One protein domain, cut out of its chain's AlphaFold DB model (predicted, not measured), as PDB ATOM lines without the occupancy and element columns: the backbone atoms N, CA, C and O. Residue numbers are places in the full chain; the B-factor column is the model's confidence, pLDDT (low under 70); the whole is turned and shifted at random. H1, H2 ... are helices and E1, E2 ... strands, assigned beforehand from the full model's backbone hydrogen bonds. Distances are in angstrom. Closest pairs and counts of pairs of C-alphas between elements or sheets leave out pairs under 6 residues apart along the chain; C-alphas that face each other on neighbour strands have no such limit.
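AT A GLANCE: This is residues 5 to 89 of the 257 residues of an uncharacterized protein of Sulfurovum sp. FS06-10 (UniProt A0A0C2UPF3). This is an open U: helix H2 makes the base, the hairpin of strands E1 and E2 rises from one end, and the long loop of residues 16 to 46 reaches out from the other, its residues 30 to 39 standing free. H1 lies near H2 at a steep tilt, and the short H3 sits at the foot of the hairpin. The 85 printed residues hold three named helices and two named strands, in the order H1, H2, E1, E2, H3; the sheet E1 - E2 is antiparallel and the class is mixed, helices and strands. The whole is extended, with a radius of gyration of the C-alphas of 18.6 A and spans of 52 by 34 by 24 A.

IN THESE COORDINATES: Find C-alpha 5 at (42.948, 29.243, 16.054); there H1 begins, residues 5 to 15, 16.1 A long. H2 is residues 47 to 59, 18.8 A, starting at (56.279, 15.809, 0.845). E1, residues 63 to 71, is 20.6 A long and bends by 79 degrees at residue 68; E2, residues 76 to 82, is 19.2 A. H3, residues 86 to 89, ends at (62.150, 18.018, 21.927).

HOW THE PARTS SIT: Look at Ile 12 and Phe 56, the closest C-alphas of H1 and H2, 7.7 A apart: these helices are close but not clearly touching, at a steep tilt of 60 degrees, opposite ways. In the hairpin E1 and E2, N 65 and O 80 are 2.8 A apart, within hydrogen-bond range. H3 is close to H2 but not clearly touching, Tyr 58 to Gln 89 being their closest C-alphas at 7.0 A. H1 is apart from E1, E2 and H3. Every O i to N i+4 pair is within range in H1 and H2; H3 is too short for one.

THE WHOLE: The farthest C-alphas, of Asp 37 and Gly 68, are 52.5 A apart. The printed part has no cut. The link from H1 to H2 is long, and residues 30 to 39 and 71 to 76 stand free. Look for low pLDDT, under 70, at residues 5 to 6, 27 to 45 and 73.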
ATOM      1  N   TYR A   5      43.051  30.056  17.264       57.38
ATOM      2  CA  TYR A   5      42.948  29.243  16.054       57.38
ATOM      3  C   TYR A   5      43.360  30.014  14.790       57.38
ATOM      4  O   TYR A   5      44.091  29.492  13.946       57.38
ATOM      5  N   ASP A   6      42.949  31.279  14.692       63.62
ATOM      6  CA  ASP A   6      43.334  32.144  13.588       63.62
ATOM      7  C   ASP A   6      44.842  32.403  13.647       63.62
ATOM      8  O   ASP A   6      45.501  32.321  12.618       63.62
ATOM      9  N   SER A   7      45.441  32.622  14.824       79.00
ATOM     10  CA  SER A   7      46.884  32.904  14.914       79.00
ATOM     11  C   SER A   7      47.771  31.738  14.462       79.00
ATOM     12  O   SER A   7      48.709  31.969  13.702       79.00
ATOM     13  N   LEU A   8      47.469  30.492  14.854       82.81
ATOM     14  CA  LEU A   8      48.240  29.320  14.404       82.81
ATOM     15  C   LEU A   8      48.071  29.080  12.898       82.81
ATOM     16  O   LEU A   8      49.044  28.832  12.190       82.81
ATOM     17  N   SER A   9      46.839  29.189  12.399       85.38
ATOM     18  CA  SER A   9      46.543  29.042  10.972       85.38
ATOM     19  C   SER A   9      47.284  30.083  10.123       85.38
ATOM     20  O   SER A   9      47.832  29.741   9.076       85.38
ATOM     21  N   HIS A  10      47.338  31.341  10.573       87.38
ATOM     22  CA  HIS A  10      48.093  32.390   9.887       87.38
ATOM     23  C   HIS A  10      49.607  32.151   9.955       87.38
ATOM     24  O   HIS A  10      50.272  32.353   8.943       87.38
ATOM     25  N   ALA A  11      50.144  31.683  11.088       89.19
ATOM     26  CA  ALA A  11      51.568  31.365  11.223       89.19
ATOM     27  C   ALA A  11      51.996  30.237  10.268       89.19
ATOM     28  O   ALA A  11      52.955  30.398   9.519       89.19
ATOM     29  N   ILE A  12      51.222  29.145  10.209       90.12
ATOM     30  CA  ILE A  12      51.485  28.042   9.275       90.12
ATOM     31  C   ILE A  12      51.408  28.535   7.828       90.12
ATOM     32  O   ILE A  12      52.314  28.261   7.054       90.12
ATOM     33  N   LYS A  13      50.375  29.301   7.454       89.44
ATOM     34  CA  LYS A  13      50.232  29.823   6.080       89.44
ATOM     35  C   LYS A  13      51.316  30.823   5.684       89.44
ATOM     36  O   LYS A  13      51.594  30.954   4.497       89.44
ATOM     37  N   ALA A  14      51.892  31.543   6.644       89.81
ATOM     38  CA  ALA A  14      52.977  32.481   6.383       89.81
ATOM     39  C   ALA A  14      54.281  31.760   6.011       89.81
ATOM     40  O   ALA A  14      55.019  32.250   5.161       89.81
ATOM     41  N   GLU A  15      54.550  30.603   6.620       90.19
ATOM     42  CA  GLU A  15      55.781  29.838   6.383       90.19
ATOM     43  C   GLU A  15      55.606  28.725   5.339       90.19
ATOM     44  O   GLU A  15      56.524  28.447   4.571       90.19
ATOM     45  N   ILE A  16      54.421  28.111   5.284       91.00
ATOM     46  CA  ILE A  16      54.097  26.953   4.444       91.00
ATOM     47  C   ILE A  16      52.742  27.196   3.750       91.00
ATOM     48  O   ILE A  16      51.715  26.621   4.131       91.00
ATOM     49  N   PRO A  17      52.698  28.062   2.719       87.25
ATOM     50  CA  PRO A  17      51.445  28.542   2.123       87.25
ATOM     51  C   PRO A  17      50.562  27.444   1.516       87.25
ATOM     52  O   PRO A  17      49.352  27.623   1.381       87.25
ATOM     53  N   ASN A  18      51.167  26.313   1.149       86.31
ATOM     54  CA  ASN A  18      50.502  25.200   0.479       86.31
ATOM     55  C   ASN A  18      49.744  24.269   1.441       86.31
ATOM     56  O   ASN A  18      48.974  23.422   0.984       86.31
ATOM     57  N   ILE A  19      49.935  24.404   2.760       85.12
ATOM     58  CA  ILE A  19      49.213  23.591   3.744       85.12
ATOM     59  C   ILE A  19      47.813  24.154   3.970       85.12
ATOM     60  O   ILE A  19      47.623  25.285   4.426       85.12
ATOM     61  N   GLU A  20      46.805  23.321   3.711       82.31
ATOM     62  CA  GLU A  20      45.429  23.622   4.094       82.31
ATOM     63  C   GLU A  20      45.277  23.634   5.623       82.31
ATOM     64  O   GLU A  20      45.694  22.706   6.321       82.31
ATOM     65  N   THR A  21      44.619  24.673   6.144       80.25
ATOM     66  CA  THR A  21      44.254  24.791   7.561       80.25
ATOM     67  C   THR A  21      42.721  24.792   7.723       80.25
ATOM     68  O   THR A  21      42.036  25.429   6.915       80.25
ATOM     69  N   PRO A  22      42.145  24.100   8.733       79.94
ATOM     70  CA  PRO A  22      42.831  23.307   9.759       79.94
ATOM     71  C   PRO A  22      43.514  22.078   9.167       79.94
ATOM     72  O   PRO A  22      43.024  21.509   8.193       79.94
ATOM     73  N   ILE A  23      44.614  21.655   9.792       78.75
ATOM     74  CA  ILE A  23      45.275  20.399   9.437       78.75
ATOM     75  C   ILE A  23      44.264  19.269   9.646       78.75
ATOM     76  O   ILE A  23      43.701  19.111  10.730       78.75
ATOM     77  N   GLN A  24      44.024  18.495   8.594       73.56
ATOM     78  CA  GLN A  24      43.094  17.373   8.602       73.56
ATOM     79  C   GLN A  24      43.839  16.100   8.222       73.56
ATOM     80  O   GLN A  24      44.607  16.087   7.261       73.56
ATOM     81  N   ALA A  25      43.584  15.016   8.956       70.62
ATOM     82  CA  ALA A  25      44.050  13.699   8.552       70.62
ATOM     83  C   ALA A  25      43.385  13.304   7.225       70.62
ATOM     84  O   ALA A  25      42.166  13.423   7.068       70.62
ATOM     85  N   ILE A  26      44.180  12.819   6.271       70.00
ATOM     86  CA  ILE A  26      43.647  12.237   5.042       70.00
ATOM     87  C   ILE A  26      43.159  10.832   5.386       70.00
ATOM     88  O   ILE A  26      43.948   9.895   5.514       70.00
ATOM     89  N   ASN A  27      41.847  10.677   5.537       64.00
ATOM     90  CA  ASN A  27      41.242   9.355   5.597       64.00
ATOM     91  C   ASN A  27      41.282   8.755   4.189       64.00
ATOM     92  O   ASN A  27      40.740   9.346   3.253       64.00
ATOM     93  N   LYS A  28      41.899   7.577   4.026       57.28
ATOM     94  CA  LYS A  28      41.665   6.772   2.820       57.28
ATOM     95  C   LYS A  28      40.163   6.506   2.755       57.28
ATOM     96  O   LYS A  28      39.600   6.014   3.731       57.28
ATOM     97  N   ALA A  29      39.519   6.873   1.650       53.84
ATOM     98  CA  ALA A  29      38.112   6.556   1.451       53.84
ATOM     99  C   ALA A  29      37.927   5.041   1.618       53.84
ATOM    100  O   ALA A  29      38.630   4.254   0.978       53.84
ATOM    101  N   ASN A  30      37.017   4.626   2.499       48.75
ATOM    102  CA  ASN A  30      36.590   3.235   2.531       48.75
ATOM    103  C   ASN A  30      35.922   2.926   1.185       48.75
ATOM    104  O   ASN A  30      35.125   3.728   0.700       48.75
ATOM    105  N   GLN A  31      36.189   1.753   0.602       50.66
ATOM    106  CA  GLN A  31      35.542   1.298  -0.644       50.66
ATOM    107  C   GLN A  31      33.998   1.287  -0.575       50.66
ATOM    108  O   GLN A  31      33.348   1.196  -1.610       50.66
ATOM    109  N   ASN A  32      33.410   1.422   0.620       48.81
ATOM    110  CA  ASN A  32      31.966   1.433   0.849       48.81
ATOM    111  C   ASN A  32      31.325   2.837   0.886       48.81
ATOM    112  O   ASN A  32      30.105   2.918   0.983       48.81
ATOM    113  N   ASP A  33      32.089   3.931   0.770       49.31
ATOM    114  CA  ASP A  33      31.548   5.306   0.743       49.31
ATOM    115  C   ASP A  33      31.170   5.768  -0.682       49.31
ATOM    116  O   ASP A  33      31.363   6.926  -1.058       49.31
ATOM    117  N   ILE A  34      30.621   4.863  -1.500       50.75
ATOM    118  CA  ILE A  34      30.025   5.205  -2.799       50.75
ATOM    119  C   ILE A  34      28.540   5.494  -2.567       50.75
ATOM    120  O   ILE A  34      27.668   4.681  -2.867       50.75
ATOM    121  N   LEU A  35      28.235   6.663  -2.015       47.78
ATOM    122  CA  LEU A  35      26.903   7.237  -2.163       47.78
ATOM    123  C   LEU A  35      27.043   8.740  -2.421       47.78
ATOM    124  O   LEU A  35      27.363   9.512  -1.522       47.78
ATOM    125  N   TRP A  36      26.778   9.099  -3.679       53.62
ATOM    126  CA  TRP A  36      26.757  10.439  -4.277       53.62
ATOM    127  C   TRP A  36      28.117  11.005  -4.712       53.62
ATOM    128  O   TRP A  36      28.858  11.649  -3.970       53.62
ATOM    129  N   ASP A  37      28.363  10.748  -5.995       54.19
ATOM    130  CA  ASP A  37      29.450  11.175  -6.868       54.19
ATOM    131  C   ASP A  37      29.646  12.702  -6.871       54.19
ATOM    132  O   ASP A  37      29.118  13.444  -7.698       54.19
ATOM    133  N   THR A  38      30.416  13.182  -5.901       50.16
ATOM    134  CA  THR A  38      31.230  14.381  -6.092       50.16
ATOM    135  C   THR A  38      32.670  13.900  -6.191       50.16
ATOM    136  O   THR A  38      33.108  13.179  -5.287       50.16
ATOM    137  N   PRO A  39      33.434  14.264  -7.238       44.38
ATOM    138  CA  PRO A  39      34.859  13.991  -7.258       44.38
ATOM    139  C   PRO A  39      35.474  14.765  -6.091       44.38
ATOM    140  O   PRO A  39      35.714  15.971  -6.172       44.38
ATOM    141  N   LYS A  40      35.667  14.085  -4.956       53.75
ATOM    142  CA  LYS A  40      36.434  14.619  -3.838       53.75
ATOM    143  C   LYS A  40      37.827  14.845  -4.395       53.75
ATOM    144  O   LYS A  40      38.535  13.883  -4.674       53.75
ATOM    145  N   LYS A  41      38.177  16.113  -4.616       51.97
ATOM    146  CA  LYS A  41      39.521  16.528  -5.008       51.97
ATOM    147  C   LYS A  41      40.487  15.813  -4.065       51.97
ATOM    148  O   LYS A  41      40.396  16.016  -2.852       51.97
ATOM    149  N   GLU A  42      41.307  14.908  -4.597       55.69
ATOM    150  CA  GLU A  42      42.263  14.175  -3.776       55.69
ATOM    151  C   GLU A  42      43.113  15.205  -3.037       55.69
ATOM    152  O   GLU A  42      43.739  16.071  -3.653       55.69
ATOM    153  N   LYS A  43      43.075  15.165  -1.703       59.94
ATOM    154  CA  LYS A  43      43.959  15.991  -0.891       59.94
ATOM    155  C   LYS A  43      45.372  15.448  -1.064       59.94
ATOM    156  O   LYS A  43      45.756  14.486  -0.408       59.94
ATOM    157  N   THR A  44      46.129  16.040  -1.977       63.22
ATOM    158  CA  THR A  44      47.557  15.779  -2.136       63.22
ATOM    159  C   THR A  44      48.326  16.601  -1.113       63.22
ATOM    160  O   THR A  44      48.317  17.827  -1.171       63.22
ATOM    161  N   VAL A  45      48.997  15.928  -0.180       68.06
ATOM    162  CA  VAL A  45      50.008  16.556   0.678       68.06
ATOM    163  C   VAL A  45      51.347  16.420  -0.030       68.06
ATOM    164  O   VAL A  45      51.786  15.303  -0.311       68.06
ATOM    165  N   PHE A  46      51.991  17.544  -0.337       84.75
ATOM    166  CA  PHE A  46      53.340  17.519  -0.885       84.75
ATOM    167  C   PHE A  46      54.335  17.169   0.219       84.75
ATOM    168  O   PHE A  46      54.246  17.665   1.343       84.75
ATOM    169  N   LEU A  47      55.298  16.309  -0.112       87.69
ATOM    170  CA  LEU A  47      56.279  15.809   0.845       87.69
ATOM    171  C   LEU A  47      57.022  16.950   1.548       87.69
ATOM    172  O   LEU A  47      57.090  16.954   2.771       87.69
ATOM    173  N   TYR A  48      57.540  17.927   0.799       90.88
ATOM    174  CA  TYR A  48      58.318  19.024   1.382       90.88
ATOM    175  C   TYR A  48      57.494  19.904   2.316       90.88
ATOM    176  O   TYR A  48      57.998  20.255   3.374       90.88
ATOM    177  N   ASP A  49      56.222  20.158   2.001       90.88
ATOM    178  CA  ASP A  49      55.335  20.893   2.905       90.88
ATOM    179  C   ASP A  49      55.118  20.110   4.214       90.88
ATOM    180  O   ASP A  49      55.161  20.679   5.301       90.88
ATOM    181  N   ALA A  50      54.948  18.785   4.141       91.31
ATOM    182  CA  ALA A  50      54.813  17.946   5.334       91.31
ATOM    183  C   ALA A  50      56.087  17.917   6.194       91.31
ATOM    184  O   ALA A  50      55.994  17.909   7.422       91.31
ATOM    185  N   LEU A  51      57.266  17.899   5.567       94.62
ATOM    186  CA  LEU A  51      58.544  17.989   6.274       94.62
ATOM    187  C   LEU A  51      58.705  19.376   6.922       94.62
ATOM    188  O   LEU A  51      58.974  19.454   8.119       94.62
ATOM    189  N   ASP A  52      58.436  20.453   6.179       94.00
ATOM    190  CA  ASP A  52      58.479  21.827   6.693       94.00
ATOM    191  C   ASP A  52      57.495  22.006   7.872       94.00
ATOM    192  O   ASP A  52      57.811  22.685   8.850       94.00
ATOM    193  N   LEU A  53      56.334  21.333   7.853       93.88
ATOM    194  CA  LEU A  53      55.379  21.348   8.968       93.88
ATOM    195  C   LEU A  53      55.954  20.700  10.227       93.88
ATOM    196  O   LEU A  53      55.750  21.210  11.324       93.88
ATOM    197  N   ILE A  54      56.660  19.579  10.096       95.56
ATOM    198  CA  ILE A  54      57.299  18.912  11.235       95.56
ATOM    199  C   ILE A  54      58.363  19.828  11.859       95.56
ATOM    200  O   ILE A  54      58.407  19.952  13.083       95.56
ATOM    201  N   GLU A  55      59.177  20.503  11.041       96.38
ATOM    202  CA  GLU A  55      60.168  21.482  11.516       96.38
ATOM    203  C   GLU A  55      59.503  22.708  12.165       96.38
ATOM    204  O   GLU A  55      59.953  23.197  13.204       96.38
ATOM    205  N   PHE A  56      58.399  23.194  11.589       95.12
ATOM    206  CA  PHE A  56      57.583  24.257  12.176       95.12
ATOM    207  C   PHE A  56      57.055  23.853  13.555       95.12
ATOM    208  O   PHE A  56      57.189  24.617  14.509       95.12
ATOM    209  N   LEU A  57      56.493  22.647  13.680       94.56
ATOM    210  CA  LEU A  57      55.979  22.132  14.947       94.56
ATOM    211  C   LEU A  57      57.089  21.994  15.990       94.56
ATOM    212  O   LEU A  57      56.871  22.379  17.133       94.56
ATOM    213  N   TYR A  58      58.275  21.514  15.599       96.19
ATOM    214  CA  TYR A  58      59.423  21.412  16.503       96.19
ATOM    215  C   TYR A  58      59.827  22.774  17.086       96.19
ATOM    216  O   TYR A  58      60.035  22.893  18.291       96.19
ATOM    217  N   ARG A  59      59.901  23.817  16.245       94.12
ATOM    218  CA  ARG A  59      60.247  25.186  16.679       94.12
ATOM    219  C   ARG A  59      59.220  25.811  17.622       94.12
ATOM    220  O   ARG A  59      59.569  26.723  18.364       94.12
ATOM    221  N   HIS A  60      57.978  25.336  17.583       92.19
ATOM    222  CA  HIS A  60      56.867  25.847  18.385       92.19
ATOM    223  C   HIS A  60      56.423  24.860  19.478       92.19
ATOM    224  O   HIS A  60      55.290  24.940  19.957       92.19
ATOM    225  N   LEU A  61      57.289  23.914  19.864       93.31
ATOM    226  CA  LEU A  61      57.038  23.048  21.013       93.31
ATOM    227  C   LEU A  61      56.991  23.872  22.299       93.31
ATOM    228  O   LEU A  61      57.783  24.787  22.507       93.31
ATOM    229  N   CYS A  62      56.079  23.487  23.184       90.62
ATOM    230  CA  CYS A  62      55.932  24.067  24.509       90.62
ATOM    231  C   CYS A  62      55.794  22.941  25.537       90.62
ATOM    232  O   CYS A  62      55.306  21.859  25.201       90.62
ATOM    233  N   ASN A  63      56.130  23.233  26.792       89.88
ATOM    234  CA  ASN A  63      55.978  22.314  27.917       89.88
ATOM    235  C   ASN A  63      54.848  22.776  28.867       89.88
ATOM    236  O   ASN A  63      55.118  23.472  29.851       89.88
ATOM    237  N   PRO A  64      53.565  22.477  28.566       89.06
ATOM    238  CA  PRO A  64      52.447  22.868  29.417       89.06
ATOM    239  C   PRO A  64      52.357  21.979  30.664       89.06
ATOM    240  O   PRO A  64      51.977  20.811  30.594       89.06
ATOM    241  N   GLN A  65      52.603  22.566  31.829       85.75
ATOM    242  CA  GLN A  65      52.491  21.918  33.131       85.75
ATOM    243  C   GLN A  65      51.209  22.364  33.829       85.75
ATOM    244  O   GLN A  65      51.000  23.553  34.078       85.75
ATOM    245  N   ALA A  66      50.325  21.414  34.136       84.75
ATOM    246  CA  ALA A  66      49.112  21.717  34.882       84.75
ATOM    247  C   ALA A  66      49.475  22.096  36.324       84.75
ATOM    248  O   ALA A  66      50.172  21.352  37.013       84.75
ATOM    249  N   ILE A  67      48.976  23.235  36.793       84.06
ATOM    250  CA  ILE A  67      49.178  23.704  38.165       84.06
ATOM    251  C   ILE A  67      47.870  23.675  38.951       84.06
ATOM    252  O   ILE A  67      46.792  23.985  38.440       84.06
ATOM    253  N   GLY A  68      47.979  23.324  40.232       79.69
ATOM    254  CA  GLY A  68      46.840  23.270  41.143       79.69
ATOM    255  C   GLY A  68      45.858  22.134  40.840       79.69
ATOM    256  O   GLY A  68      46.172  21.161  40.157       79.69
ATOM    257  N   LYS A  69      44.654  22.236  41.411       79.06
ATOM    258  CA  LYS A  69      43.558  21.296  41.144       79.06
ATOM    259  C   LYS A  69      42.704  21.815  39.994       79.06
ATOM    260  O   LYS A  69      42.587  23.020  39.793       79.06
ATOM    261  N   TYR A  70      42.086  20.886  39.273       83.06
ATOM    262  CA  TYR A  70      41.040  21.201  38.307       83.06
ATOM    263  C   TYR A  70      39.975  22.110  38.939       83.06
ATOM    264  O   TYR A  70      39.517  21.844  40.053       83.06
ATOM    265  N   HIS A  71      39.607  23.186  38.246       76.88
ATOM    266  CA  HIS A  71      38.569  24.103  38.704       76.88
ATOM    267  C   HIS A  71      37.195  23.611  38.239       76.88
ATOM    268  O   HIS A  71      36.861  23.696  37.058       76.88
ATOM    269  N   ASP A  72      36.361  23.161  39.182       78.50
ATOM    270  CA  ASP A  72      34.994  22.702  38.887       78.50
ATOM    271  C   ASP A  72      34.103  23.832  38.342       78.50
ATOM    272  O   ASP A  72      33.218  23.608  37.510       78.50
ATOM    273  N   PHE A  73      34.364  25.071  38.773       67.12
ATOM    274  CA  PHE A  73      33.723  26.273  38.250       67.12
ATOM    275  C   PHE A  73      34.434  26.714  36.959       67.12
ATOM    276  O   PHE A  73      35.609  27.064  36.999       67.12
ATOM    277  N   TYR A  74      33.718  26.676  35.828       75.88
ATOM    278  CA  TYR A  74      34.211  26.797  34.438       75.88
ATOM    279  C   TYR A  74      35.013  25.615  33.864       75.88
ATOM    280  O   TYR A  74      35.285  25.618  32.663       75.88
ATOM    281  N   ARG A  75      35.243  24.545  34.640       84.62
ATOM    282  CA  ARG A  75      35.692  23.233  34.136       84.62
ATOM    283  C   ARG A  75      37.044  23.256  33.409       84.62
ATOM    284  O   ARG A  75      37.202  22.612  32.367       84.62
ATOM    285  N   HIS A  76      38.034  23.951  33.965       82.81
ATOM    286  CA  HIS A  76      39.349  24.130  33.339       82.81
ATOM    287  C   HIS A  76      40.535  23.806  34.259       82.81
ATOM    288  O   HIS A  76      40.440  23.835  35.485       82.81
ATOM    289  N   HIS A  77      41.680  23.512  33.637       83.75
ATOM    290  CA  HIS A  77      42.991  23.455  34.287       83.75
ATOM    291  C   HIS A  77      43.714  24.793  34.134       83.75
ATOM    292  O   HIS A  77      43.513  25.510  33.151       83.75
ATOM    293  N   HIS A  78      44.572  25.126  35.093       83.69
ATOM    294  CA  HIS A  78      45.558  26.192  34.924       83.69
ATOM    295  C   HIS A  78      46.855  25.556  34.441       83.69
ATOM    296  O   HIS A  78      47.229  24.490  34.928       83.69
ATOM    297  N   TYR A  79      47.526  26.203  33.495       86.94
ATOM    298  CA  TYR A  79      48.804  25.742  32.968       86.94
ATOM    299  C   TYR A  79      49.866  26.814  33.170       86.94
ATOM    300  O   TYR A  79      49.590  28.005  33.022       86.94
ATOM    301  N   VAL A  80      51.078  26.370  33.471       87.06
ATOM    302  CA  VAL A  80      52.305  27.149  33.301       87.06
ATOM    303  C   VAL A  80      53.127  26.507  32.197       87.06
ATOM    304  O   VAL A  80      52.974  25.319  31.923       87.06
ATOM    305  N   PHE A  81      53.967  27.294  31.543       87.81
ATOM    306  CA  PHE A  81      54.837  26.809  30.482       87.81
ATOM    307  C   PHE A  81      56.271  26.900  30.978       87.81
ATOM    308  O   PHE A  81      56.724  27.997  31.297       87.81
ATOM    309  N   ASP A  82      56.941  25.756  31.093       85.44
ATOM    310  CA  ASP A  82      58.373  25.735  31.398       85.44
ATOM    311  C   ASP A  82      59.160  26.185  30.157       85.44
ATOM    312  O   ASP A  82      58.809  25.838  29.024       85.44
ATOM    313  N   GLU A  83      60.210  26.977  30.371       86.62
ATOM    314  CA  GLU A  83      61.149  27.378  29.320       86.62
ATOM    315  C   GLU A  83      62.063  26.211  28.919       86.62
ATOM    316  O   GLU A  83      62.538  26.150  27.784       86.62
ATOM    317  N   ASN A  84      62.295  25.255  29.826       90.81
ATOM    318  CA  ASN A  84      63.019  24.033  29.516       90.81
ATOM    319  C   ASN A  84      62.103  23.027  28.803       90.81
ATOM    320  O   ASN A  84      61.229  22.409  29.414       90.81
ATOM    321  N   ILE A  85      62.355  22.854  27.503       93.81
ATOM    322  CA  ILE A  85      61.597  21.967  26.610       93.81
ATOM    323  C   ILE A  85      62.419  20.770  26.096       93.81
ATOM    324  O   ILE A  85      62.074  20.161  25.079       93.81
ATOM    325  N   LEU A  86      63.558  20.458  26.732       93.25
ATOM    326  CA  LEU A  86      64.489  19.438  26.233       93.25
ATOM    327  C   LEU A  86      63.834  18.052  26.141       93.25
ATOM    328  O   LEU A  86      64.053  17.322  25.173       93.25
ATOM    329  N   GLU A  87      63.014  17.689  27.129       93.12
ATOM    330  CA  GLU A  87      62.303  16.410  27.138       93.12
ATOM    331  C   GLU A  87      61.255  16.351  26.015       93.12
ATOM    332  O   GLU A  87      61.151  15.347  25.305       93.12
ATOM    333  N   GLU A  88      60.519  17.438  25.778       94.50
ATOM    334  CA  GLU A  88      59.532  17.566  24.703       94.50
ATOM    335  C   GLU A  88      60.198  17.445  23.333       94.50
ATOM    336  O   GLU A  88      59.703  16.717  22.469       94.50
ATOM    337  N   GLN A  89      61.348  18.098  23.147       95.69
ATOM    338  CA  GLN A  89      62.150  18.018  21.927       95.69
ATOM    339  C   GLN A  89      62.651  16.593  21.667       95.69
ATOM    340  O   GLN A  89      62.521  16.086  20.547       95.69
TER     341      GLN A  89